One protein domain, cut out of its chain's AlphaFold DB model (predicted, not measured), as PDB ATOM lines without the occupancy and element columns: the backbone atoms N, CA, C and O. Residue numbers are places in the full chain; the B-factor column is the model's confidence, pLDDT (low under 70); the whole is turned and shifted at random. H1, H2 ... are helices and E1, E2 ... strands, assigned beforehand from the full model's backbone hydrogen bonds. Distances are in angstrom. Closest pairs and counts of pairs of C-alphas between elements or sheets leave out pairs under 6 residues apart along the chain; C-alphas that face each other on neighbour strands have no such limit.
ATOM      1  N   LYS A  18     -36.610   0.140 -11.210       78.00
ATOM      2  CA  LYS A  18     -37.506  -0.782 -11.907       78.00
ATOM      3  C   LYS A  18     -38.939  -0.372 -11.590       78.00
ATOM      4  O   LYS A  18     -39.281  -0.237 -10.418       78.00
ATOM      5  N   VAL A  19     -39.761  -0.210 -12.614       83.62
ATOM      6  CA  VAL A  19     -41.170   0.163 -12.484       83.62
ATOM      7  C   VAL A  19     -42.038  -1.028 -12.869       83.62
ATOM      8  O   VAL A  19     -41.792  -1.681 -13.887       83.62
ATOM      9  N   ILE A  20     -43.034  -1.308 -12.037       84.38
ATOM     10  CA  ILE A  20     -44.133  -2.234 -12.303       84.38
ATOM     11  C   ILE A  20     -45.408  -1.396 -12.292       84.38
ATOM     12  O   ILE A  20     -45.702  -0.754 -11.287       84.38
ATOM     13  N   GLU A  21     -46.151  -1.385 -13.390       85.25
ATOM     14  CA  GLU A  21     -47.428  -0.680 -13.510       85.25
ATOM     15  C   GLU A  21     -48.528  -1.672 -13.877       85.25
ATOM     16  O   GLU A  21     -48.333  -2.536 -14.736       85.25
ATOM     17  N   ILE A  22     -49.672  -1.534 -13.211       85.62
ATOM     18  CA  ILE A  22     -50.861  -2.347 -13.435       85.62
ATOM     19  C   ILE A  22     -51.966  -1.422 -13.928       85.62
ATOM     20  O   ILE A  22     -52.324  -0.452 -13.247       85.62
ATOM     21  N   LYS A  23     -52.506  -1.743 -15.104       87.00
ATOM     22  CA  LYS A  23     -53.692  -1.100 -15.662       87.00
ATOM     23  C   LYS A  23     -54.865  -2.063 -15.666       87.00
ATOM     24  O   LYS A  23     -54.693  -3.235 -15.990       87.00
ATOM     25  N   VAL A  24     -56.038  -1.541 -15.329       84.75
ATOM     26  CA  VAL A  24     -57.323  -2.239 -15.414       84.75
ATOM     27  C   VAL A  24     -58.273  -1.334 -16.186       84.75
ATOM     28  O   VAL A  24     -58.438  -0.173 -15.819       84.75
ATOM     29  N   ASP A  25     -58.831  -1.831 -17.288       89.00
ATOM     30  CA  ASP A  25     -59.686  -1.069 -18.213       89.00
ATOM     31  C   ASP A  25     -59.057   0.260 -18.680       89.00
ATOM     32  O   ASP A  25     -59.714   1.293 -18.805       89.00
ATOM     33  N   GLY A  26     -57.741   0.247 -18.908       83.69
ATOM     34  CA  GLY A  26     -56.970   1.421 -19.328       83.69
ATOM     35  C   GLY A  26     -56.611   2.404 -18.206       83.69
ATOM     36  O   GLY A  26     -55.759   3.268 -18.420       83.69
ATOM     37  N   GLU A  27     -57.169   2.248 -17.003       84.12
ATOM     38  CA  GLU A  27     -56.858   3.070 -15.831       84.12
ATOM     39  C   GLU A  27     -55.676   2.483 -15.051       84.12
ATOM     40  O   GLU A  27     -55.630   1.285 -14.769       84.12
ATOM     41  N   ILE A  28     -54.719   3.326 -14.653       82.50
ATOM     42  CA  ILE A  28     -53.613   2.902 -13.784       82.50
ATOM     43  C   ILE A  28     -54.152   2.736 -12.364       82.50
ATOM     44  O   ILE A  28     -54.524   3.714 -11.716       82.50
ATOM     45  N   VAL A  29     -54.162   1.499 -11.869       85.00
ATOM     46  CA  VAL A  29     -54.625   1.183 -10.506       85.00
ATOM     47  C   VAL A  29     -53.474   1.050  -9.517       85.00
ATOM     48  O   VAL A  29     -53.657   1.274  -8.323       85.00
ATOM     49  N   MET A  30     -52.276   0.707  -9.997       83.75
ATOM     50  CA  MET A  30     -51.093   0.577  -9.154       83.75
ATOM     51  C   MET A  30     -49.816   0.835  -9.946       83.75
ATOM     52  O   MET A  30     -49.664   0.375 -11.078       83.75
ATOM     53  N   ARG A  31     -48.856   1.506  -9.306       82.75
ATOM     54  CA  ARG A  31     -47.472   1.596  -9.765       82.75
ATOM     55  C   ARG A  31     -46.528   1.350  -8.588       82.75
ATOM     56  O   ARG A  31     -46.681   1.959  -7.534       82.75
ATOM     57  N   ILE A  32     -45.544   0.475  -8.778       81.75
ATOM     58  CA  ILE A  32     -44.463   0.205  -7.825       81.75
ATOM     59  C   ILE A  32     -43.142   0.565  -8.495       81.75
ATOM     60  O   ILE A  32     -42.791  -0.013  -9.523       81.75
ATOM     61  N   GLU A  33     -42.383   1.478  -7.893       79.38
ATOM     62  CA  GLU A  33     -41.020   1.803  -8.319       79.38
ATOM     63  C   GLU A  33     -40.012   1.284  -7.284       79.38
ATOM     64  O   GLU A  33     -40.000   1.725  -6.135       79.38
ATOM     65  N   ARG A  34     -39.147   0.345  -7.681       75.62
ATOM     66  CA  ARG A  34     -38.066  -0.191  -6.840       75.62
ATOM     67  C   ARG A  34     -36.726   0.360  -7.305       75.62
ATOM     68  O   ARG A  34     -36.345   0.165  -8.455       75.62
ATOM     69  N   GLN A  35     -35.963   0.985  -6.414       72.25
ATOM     70  CA  GLN A  35     -34.567   1.301  -6.713       72.25
ATOM     71  C   GLN A  35     -33.727   0.019  -6.747       72.25
ATOM     72  O   GLN A  35     -33.701  -0.727  -5.774       72.25
ATOM     73  N   ASN A  36     -33.021  -0.223  -7.854       59.47
ATOM     74  CA  ASN A  36     -32.121  -1.375  -7.983       59.47
ATOM     75  C   ASN A  36     -30.736  -1.136  -7.346       59.47
ATOM     76  O   ASN A  36     -30.006  -2.095  -7.121       59.47
ATOM     77  N   GLU A  37     -30.350   0.122  -7.092       55.06
ATOM     78  CA  GLU A  37     -29.000   0.482  -6.612       55.06
ATOM     79  C   GLU A  37     -28.861   0.492  -5.079       55.06
ATOM     80  O   GLU A  37     -27.745   0.589  -4.569       55.06
ATOM     81  N   ILE A  38     -29.960   0.343  -4.333       54.94
ATOM     82  CA  ILE A  38     -29.890   0.093  -2.892       54.94
ATOM     83  C   ILE A  38     -29.785  -1.423  -2.735       54.94
ATOM     84  O   ILE A  38     -30.745  -2.135  -3.027       54.94
ATOM     85  N   PHE A  39     -28.625  -1.933  -2.319       55.50
ATOM     86  CA  PHE A  39     -28.526  -3.306  -1.827       55.50
ATOM     87  C   PHE A  39     -29.468  -3.429  -0.626       55.50
ATOM     88  O   PHE A  39     -29.086  -3.082   0.489       55.50
ATOM     89  N   THR A  40     -30.699  -3.878  -0.850       62.69
ATOM     90  CA  THR A  40     -31.558  -4.299   0.245       62.69
ATOM     91  C   THR A  40     -30.940  -5.563   0.826       62.69
ATOM     92  O   THR A  40     -30.612  -6.525   0.126       62.69
ATOM     93  N   SER A  41     -30.682  -5.542   2.124       76.56
ATOM     94  CA  SER A  41     -30.319  -6.731   2.875       76.56
ATOM     95  C   SER A  41     -31.462  -7.756   2.799       76.56
ATOM     96  O   SER A  41     -32.625  -7.376   2.640       76.56
ATOM     97  N   PRO A  42     -31.189  -9.061   2.980       81.88
ATOM     98  CA  PRO A  42     -32.242 -10.080   2.999       81.88
ATOM     99  C   PRO A  42     -33.377  -9.797   3.999       81.88
ATOM    100  O   PRO A  42     -34.507 -10.223   3.786       81.88
ATOM    101  N   ILE A  43     -33.088  -9.066   5.083       84.69
ATOM    102  CA  ILE A  43     -34.080  -8.660   6.088       84.69
ATOM    103  C   ILE A  43     -35.015  -7.583   5.531       84.69
ATOM    104  O   ILE A  43     -36.221  -7.645   5.761       84.69
ATOM    105  N   GLU A  44     -34.483  -6.611   4.790       80.25
ATOM    106  CA  GLU A  44     -35.293  -5.571   4.149       80.25
ATOM    107  C   GLU A  44     -36.195  -6.170   3.069       80.25
ATOM    108  O   GLU A  44     -37.384  -5.863   3.040       80.25
ATOM    109  N   ASP A  45     -35.680  -7.095   2.254       82.50
ATOM    110  CA  ASP A  45     -36.492  -7.812   1.261       82.50
ATOM    111  C   ASP A  45     -37.602  -8.648   1.922       82.50
ATOM    112  O   ASP A  45     -38.743  -8.634   1.455       82.50
ATOM    113  N   ALA A  46     -37.312  -9.315   3.043       85.44
ATOM    114  CA  ALA A  46     -38.326 -10.030   3.820       85.44
ATOM    115  C   ALA A  46     -39.381  -9.082   4.421       85.44
ATOM    116  O   ALA A  46     -40.566  -9.415   4.444       85.44
ATOM    117  N   GLY A  47     -38.975  -7.893   4.875       86.81
ATOM    118  CA  GLY A  47     -39.890  -6.864   5.373       86.81
ATOM    119  C   GLY A  47     -40.812  -6.314   4.282       86.81
ATOM    120  O   GLY A  47     -42.014  -6.180   4.507       86.81
ATOM    121  N   ILE A  48     -40.274  -6.058   3.084       84.12
ATOM    122  CA  ILE A  48     -41.062  -5.644   1.913       84.12
ATOM    123  C   ILE A  48     -42.055  -6.744   1.530       84.12
ATOM    124  O   ILE A  48     -43.227  -6.451   1.298       84.12
ATOM    125  N   TRP A  49     -41.612  -8.005   1.504       87.62
ATOM    126  CA  TRP A  49     -42.493  -9.138   1.232       87.62
ATOM    127  C   TRP A  49     -43.639  -9.218   2.245       87.62
ATOM    128  O   TRP A  49     -44.792  -9.272   1.838       87.62
ATOM    129  N   ALA A  50     -43.346  -9.129   3.547       90.38
ATOM    130  CA  ALA A  50     -44.369  -9.180   4.591       90.38
ATOM    131  C   ALA A  50     -45.401  -8.048   4.456       90.38
ATOM    132  O   ALA A  50     -46.596  -8.272   4.641       90.38
ATOM    133  N   ALA A  51     -44.952  -6.842   4.094       87.62
ATOM    134  CA  ALA A  51     -45.845  -5.716   3.841       87.62
ATOM    135  C   ALA A  51     -46.756  -5.963   2.624       87.62
ATOM    136  O   ALA A  51     -47.958  -5.721   2.708       87.62
ATOM    137  N   LEU A  52     -46.208  -6.474   1.515       87.19
ATOM    138  CA  LEU A  52     -46.990  -6.799   0.317       87.19
ATOM    139  C   LEU A  52     -47.987  -7.935   0.573       87.19
ATOM    140  O   LEU A  52     -49.130  -7.832   0.143       87.19
ATOM    141  N   SER A  53     -47.590  -8.974   1.312       88.88
ATOM    142  CA  SER A  53     -48.488 -10.063   1.711       88.88
ATOM    143  C   SER A  53     -49.670  -9.557   2.531       88.88
ATOM    144  O   SER A  53     -50.803  -9.883   2.207       88.88
ATOM    145  N   GLY A  54     -49.441  -8.683   3.517       90.75
ATOM    146  CA  GLY A  54     -50.543  -8.112   4.301       90.75
ATOM    147  C   GLY A  54     -51.511  -7.255   3.474       90.75
ATOM    148  O   GLY A  54     -52.701  -7.198   3.779       90.75
ATOM    149  N   ILE A  55     -51.026  -6.598   2.414       88.25
ATOM    150  CA  ILE A  55     -51.887  -5.871   1.470       88.25
ATOM    151  C   ILE A  55     -52.738  -6.849   0.654       88.25
ATOM    152  O   ILE A  55     -53.932  -6.606   0.505       88.25
ATOM    153  N   ILE A  56     -52.143  -7.940   0.156       87.81
ATOM    154  CA  ILE A  56     -52.860  -8.986  -0.593       87.81
ATOM    155  C   ILE A  56     -53.978  -9.569   0.272       87.81
ATOM    156  O   ILE A  56     -55.135  -9.502  -0.130       87.81
ATOM    157  N   ASP A  57     -53.660  -9.998   1.497       89.56
ATOM    158  CA  ASP A  57     -54.644 -10.565   2.425       89.56
ATOM    159  C   ASP A  57     -55.820  -9.597   2.675       89.56
ATOM    160  O   ASP A  57     -56.980 -10.000   2.740       89.56
ATOM    161  N   SER A  58     -55.542  -8.292   2.789       88.62
ATOM    162  CA  SER A  58     -56.582  -7.274   2.983       88.62
ATOM    163  C   SER A  58     -57.449  -7.028   1.740       88.62
ATOM    164  O   SER A  58     -58.606  -6.609   1.884       88.62
ATOM    165  N   ILE A  59     -56.889  -7.182   0.537       86.94
ATOM    166  CA  ILE A  59     -57.624  -7.052  -0.726       86.94
ATOM    167  C   ILE A  59     -58.522  -8.272  -0.911       86.94
ATOM    168  O   ILE A  59     -59.709  -8.087  -1.180       86.94
ATOM    169  N   ASP A  60     -57.989  -9.471  -0.683       85.62
ATOM    170  CA  ASP A  60     -58.735 -10.728  -0.764       85.62
ATOM    171  C   ASP A  60     -59.915 -10.718   0.218       85.62
ATOM    172  O   ASP A  60     -61.053 -10.911  -0.199       85.62
ATOM    173  N   ASP A  61     -59.702 -10.318   1.481       87.75
ATOM    174  CA  ASP A  61     -60.789 -10.142   2.461       87.75
ATOM    175  C   ASP A  61     -61.869  -9.160   1.978       87.75
ATOM    176  O   ASP A  61     -63.062  -9.343   2.216       87.75
ATOM    177  N   THR A  62     -61.478  -8.096   1.281       85.88
ATOM    178  CA  THR A  62     -62.443  -7.121   0.766       85.88
ATOM    179  C   THR A  62     -63.237  -7.674  -0.414       85.88
ATOM    180  O   THR A  62     -64.451  -7.480  -0.461       85.88
ATOM    181  N   LEU A  63     -62.582  -8.353  -1.353       87.25
ATOM    182  CA  LEU A  63     -63.243  -8.945  -2.512       87.25
ATOM    183  C   LEU A  63     -64.182 -10.075  -2.085       87.25
ATOM    184  O   LEU A  63     -65.371 -10.025  -2.400       87.25
ATOM    185  N   GLU A  64     -63.693 -11.006  -1.272       86.38
ATOM    186  CA  GLU A  64     -64.458 -12.170  -0.833       86.38
ATOM    187  C   GLU A  64     -65.557 -11.781   0.163       86.38
ATOM    188  O   GLU A  64     -66.733 -12.058  -0.060       86.38
ATOM    189  N   ASN A  65     -65.216 -11.084   1.255       84.31
ATOM    190  CA  ASN A  65     -66.156 -10.906   2.368       84.31
ATOM    191  C   ASN A  65     -67.041  -9.661   2.254       84.31
ATOM    192  O   ASN A  65     -68.079  -9.594   2.917       84.31
ATOM    193  N   LYS A  66     -66.653  -8.651   1.461       83.19
ATOM    194  CA  LYS A  66     -67.448  -7.411   1.315       83.19
ATOM    195  C   LYS A  66     -68.111  -7.276  -0.045       83.19
ATOM    196  O   LYS A  66     -69.146  -6.613  -0.122       83.19
ATOM    197  N   LEU A  67     -67.515  -7.840  -1.092       84.31
ATOM    198  CA  LEU A  67     -67.991  -7.693  -2.468       84.31
ATOM    199  C   LEU A  67     -68.487  -9.008  -3.085       84.31
ATOM    200  O   LEU A  67     -69.029  -8.955  -4.186       84.31
ATOM    201  N   ASP A  68     -68.376 -10.134  -2.368       89.88
ATOM    202  CA  ASP A  68     -68.823 -11.465  -2.809       89.88
ATOM    203  C   ASP A  68     -68.276 -11.809  -4.204       89.88
ATOM    204  O   ASP A  68     -69.010 -12.148  -5.128       89.88
ATOM    205  N   SER A  69     -66.976 -11.579  -4.397       87.06
ATOM    206  CA  SER A  69     -66.283 -11.770  -5.673       87.06
ATOM    207  C   SER A  69     -64.892 -12.350  -5.444       87.06
ATOM    208  O   SER A  69     -64.194 -11.932  -4.523       87.06
ATOM    209  N   GLU A  70     -64.446 -13.256  -6.314       85.31
ATOM    210  CA  GLU A  70     -63.070 -13.761  -6.274       85.31
ATOM    211  C   GLU A  70     -62.134 -12.912  -7.160       85.31
ATOM    212  O   GLU A  70     -62.532 -12.493  -8.255       85.31
ATOM    213  N   PRO A  71     -60.861 -12.689  -6.771       82.38
ATOM    214  CA  PRO A  71     -59.918 -11.890  -7.558       82.38
ATOM    215  C   PRO A  71     -59.792 -12.343  -9.020       82.38
ATOM    216  O   PRO A  71     -59.809 -11.511  -9.928       82.38
ATOM    217  N   GLN A  72     -59.716 -13.656  -9.275       82.69
ATOM    218  CA  GLN A  72     -59.649 -14.200 -10.638       82.69
ATOM    219  C   GLN A  72     -60.882 -13.887 -11.493       82.69
ATOM    220  O   GLN A  72     -60.738 -13.671 -12.695       82.69
ATOM    221  N   GLU A  73     -62.078 -13.867 -10.903       83.94
ATOM    222  CA  GLU A  73     -63.321 -13.604 -11.633       83.94
ATOM    223  C   GLU A  73     -63.386 -12.144 -12.063       83.94
ATOM    224  O   GLU A  73     -63.683 -11.847 -13.222       83.94
ATOM    225  N   VAL A  74     -63.018 -11.238 -11.151       84.94
ATOM    226  CA  VAL A  74     -62.917  -9.808 -11.441       84.94
ATOM    227  C   VAL A  74     -61.880  -9.577 -12.540       84.94
ATOM    228  O   VAL A  74     -62.185  -8.961 -13.554       84.94
ATOM    229  N   LEU A  75     -60.673 -10.133 -12.417       85.25
ATOM    230  CA  LEU A  75     -59.634  -9.950 -13.437       85.25
ATOM    231  C   LEU A  75     -60.017 -10.548 -14.801       85.25
ATOM    232  O   LEU A  75     -59.612 -10.009 -15.821       85.25
ATOM    233  N   ALA A  76     -60.798 -11.631 -14.847       86.00
ATOM    234  CA  ALA A  76     -61.266 -12.215 -16.106       86.00
ATOM    235  C   ALA A  76     -62.342 -11.366 -16.807       86.00
ATOM    236  O   ALA A  76     -62.492 -11.451 -18.028       86.00
ATOM    237  N   ALA A  77     -63.093 -10.565 -16.048       89.69
ATOM    238  CA  ALA A  77     -64.120  -9.669 -16.572       89.69
ATOM    239  C   ALA A  77     -63.560  -8.337 -17.101       89.69
ATOM    240  O   ALA A  77     -64.282  -7.612 -17.788       89.69
ATOM    241  N   HIS A  78     -62.297  -8.025 -16.801       88.69
ATOM    242  CA  HIS A  78     -61.669  -6.736 -17.080       88.69
ATOM    243  C   HIS A  78     -60.405  -6.886 -17.932       88.69
ATOM    244  O   HIS A  78     -59.724  -7.911 -17.903       88.69
ATOM    245  N   GLU A  79     -60.063  -5.855 -18.707       85.81
ATOM    246  CA  GLU A  79     -58.798  -5.861 -19.446       85.81
ATOM    247  C   GLU A  79     -57.662  -5.486 -18.492       85.81
ATOM    248  O   GLU A  79     -57.596  -4.357 -18.004       85.81
ATOM    249  N   VAL A  80     -56.768  -6.440 -18.222       87.44
ATOM    250  CA  VAL A  80     -55.656  -6.263 -17.282       87.44
ATOM    251  C   VAL A  80     -54.332  -6.273 -18.028       87.44
ATOM    252  O   VAL A  80     -53.993  -7.233 -18.721       87.44
ATOM    253  N   GLU A  81     -53.541  -5.223 -17.829       85.56
ATOM    254  CA  GLU A  81     -52.207  -5.097 -18.402       85.56
ATOM    255  C   GLU A  81     -51.170  -4.891 -17.294       85.56
ATOM    256  O   GLU A  81     -51.272  -3.963 -16.489       85.56
ATOM    257  N   ILE A  82     -50.140  -5.743 -17.272       86.31
ATOM    258  CA  ILE A  82     -48.994  -5.607 -16.369       86.31
ATOM    259  C   ILE A  82     -47.770  -5.242 -17.203       86.31
ATOM    260  O   ILE A  82     -47.311  -6.027 -18.034       86.31
ATOM    261  N   ARG A  83     -47.212  -4.059 -16.952       82.88
ATOM    262  CA  ARG A  83     -46.011  -3.564 -17.630       82.88
ATOM    263  C   ARG A  83     -44.843  -3.508 -16.659       82.88
ATOM    264  O   ARG A  83     -44.963  -2.984 -15.553       82.88
ATOM    265  N   VAL A  84     -43.693  -4.015 -17.095       83.56
ATOM    266  CA  VAL A  84     -42.451  -4.021 -16.315       83.56
ATOM    267  C   VAL A  84     -41.339  -3.401 -17.153       83.56
ATOM    268  O   VAL A  84     -41.088  -3.859 -18.263       83.56
ATOM    269  N   GLY A  85     -40.656  -2.388 -16.622       79.56
ATOM    270  CA  GLY A  85     -39.591  -1.682 -17.344       79.56
ATOM    271  C   GLY A  85     -38.671  -0.881 -16.427       79.56
ATOM    272  O   GLY A  85     -38.824  -0.919 -15.202       79.56
ATOM    273  N   HIS A  86     -37.712  -0.157 -17.003       77.81
ATOM    274  CA  HIS A  86     -36.913   0.815 -16.256       77.81
ATOM    275  C   HIS A  86     -37.600   2.173 -16.251       77.81
ATOM    276  O   HIS A  86     -38.216   2.558 -17.236       77.81
ATOM    277  N   ALA A  87     -37.474   2.923 -15.157       67.50
ATOM    278  CA  ALA A  87     -38.106   4.233 -15.013       67.50
ATOM    279  C   ALA A  87     -37.788   5.191 -16.177       67.50
ATOM    280  O   ALA A  87     -38.683   5.886 -16.643       67.50
ATOM    281  N   GLY A  88     -36.558   5.156 -16.704       65.19
ATOM    282  CA  GLY A  88     -36.164   5.950 -17.874       65.19
ATOM    283  C   GLY A  88     -36.854   5.560 -19.191       65.19
ATOM    284  O   GLY A  88     -36.966   6.402 -20.077       65.19
ATOM    285  N   ASP A  89     -37.364   4.331 -19.316       66.12
ATOM    286  CA  ASP A  89     -38.131   3.889 -20.492       66.12
ATOM    287  C   ASP A  89     -39.566   4.441 -20.452       66.12
ATOM    288  O   ASP A  89     -40.197   4.662 -21.483       66.12
ATOM    289  N   TRP A  90     -40.086   4.694 -19.248       65.31
ATOM    290  CA  TRP A  90     -41.463   5.128 -19.020       65.31
ATOM    291  C   TRP A  90     -41.713   6.605 -19.334       65.31
ATOM    292  O   TRP A  90     -42.854   6.971 -19.610       65.31
ATOM    293  N   ASP A  91     -40.674   7.444 -19.352       58.66
ATOM    294  CA  ASP A  91     -40.780   8.847 -19.776       58.66
ATOM    295  C   ASP A  91     -41.003   8.995 -21.299       58.66
ATOM    296  O   ASP A  91     -41.371  10.073 -21.758       58.66
ATOM    297  N   GLN A  92     -40.820   7.923 -22.086       48.97
ATOM    298  CA  GLN A  92     -40.994   7.922 -23.549       48.97
ATOM    299  C   GLN A  92     -42.301   7.266 -24.032       48.97
ATOM    300  O   GLN A  92     -42.575   7.278 -25.230       48.97
TER     301      GLN A  92
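AT A GLANCE: This is residues 18 to 92 of the 94 residues of an uncharacterized protein of Halonotius pteroides (UniProt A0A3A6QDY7). A small antiparallel sheet of three strands, E2 - E1 - E3, makes one side of a flat, open frame, and the long helix H1 makes the opposite side, running lengthwise with an empty gap between. Residues 36 to 41 bridge the gap at one end and H2 at the other, while little H3 packs on the sheet after E3. The printed part has 75 residues with the named elements E1, E2, H1, H2, E3, H3 in that order; the class is mixed, helices and strands. It is loose, with a radius of gyration of the C-alphas of 15.1 A and spans of 42 by 34 by 13 A.

HOW THE PARTS SIT: Inner strand E1, residues 18 to 24, forms a hairpin with edge strand E2, residues 27 to 35, at 168 degrees; N 20 and O 32 are 2.8 A apart, within hydrogen-bond range. Edge strand E3, residues 80 to 86, is antiparallel to E1 at 164 degrees, with N 21 and O 83 at 2.9 A. The sheet is twisted, up to 4.2 A off its plane. H3, residues 87 to 90, is on the sheet at a height of 8.4 A; its closest C-alphas to E1 are those of Ala 87 and Val 19, 5.7 A apart. H1, residues 42 to 67, is not on the sheet, nor is H2, residues 71 to 77. H1 and H2 are close but not clearly touching, the C-alphas of Leu 63 and Pro 71 being closest at 6.7 A, with a steep tilt of 64 degrees. E2, H1, H2 and E3 form a split strand-helix-strand unit, two strands running the same way with E1 between them, and a right-handed crossover. In H1 and H2 every O i to N i+4 pair is within hydrogen-bond range; H3 is too short for one.

IN THESE COORDINATES: E1 begins at C-alpha 18 (-37.506, -0.782, -11.907) and spans 20.2 A, E2 24.1 A and E3 20.1 A. H1 runs 36.2 A to C-alpha 67 (-67.991, -7.693, -2.468), H2 10.2 A, and H3 5.3 A to C-alpha 90 (-41.463, 5.128, -19.020).

THE WHOLE: The farthest C-alphas, those of Glu 37 and Asp 68, are 41.8 A apart. Residues 41 to 47 and 49 to 58 stand free. The printed part has no cut and no long link. Residues 36 to 40 and 87 to 92 have pLDDT under 70.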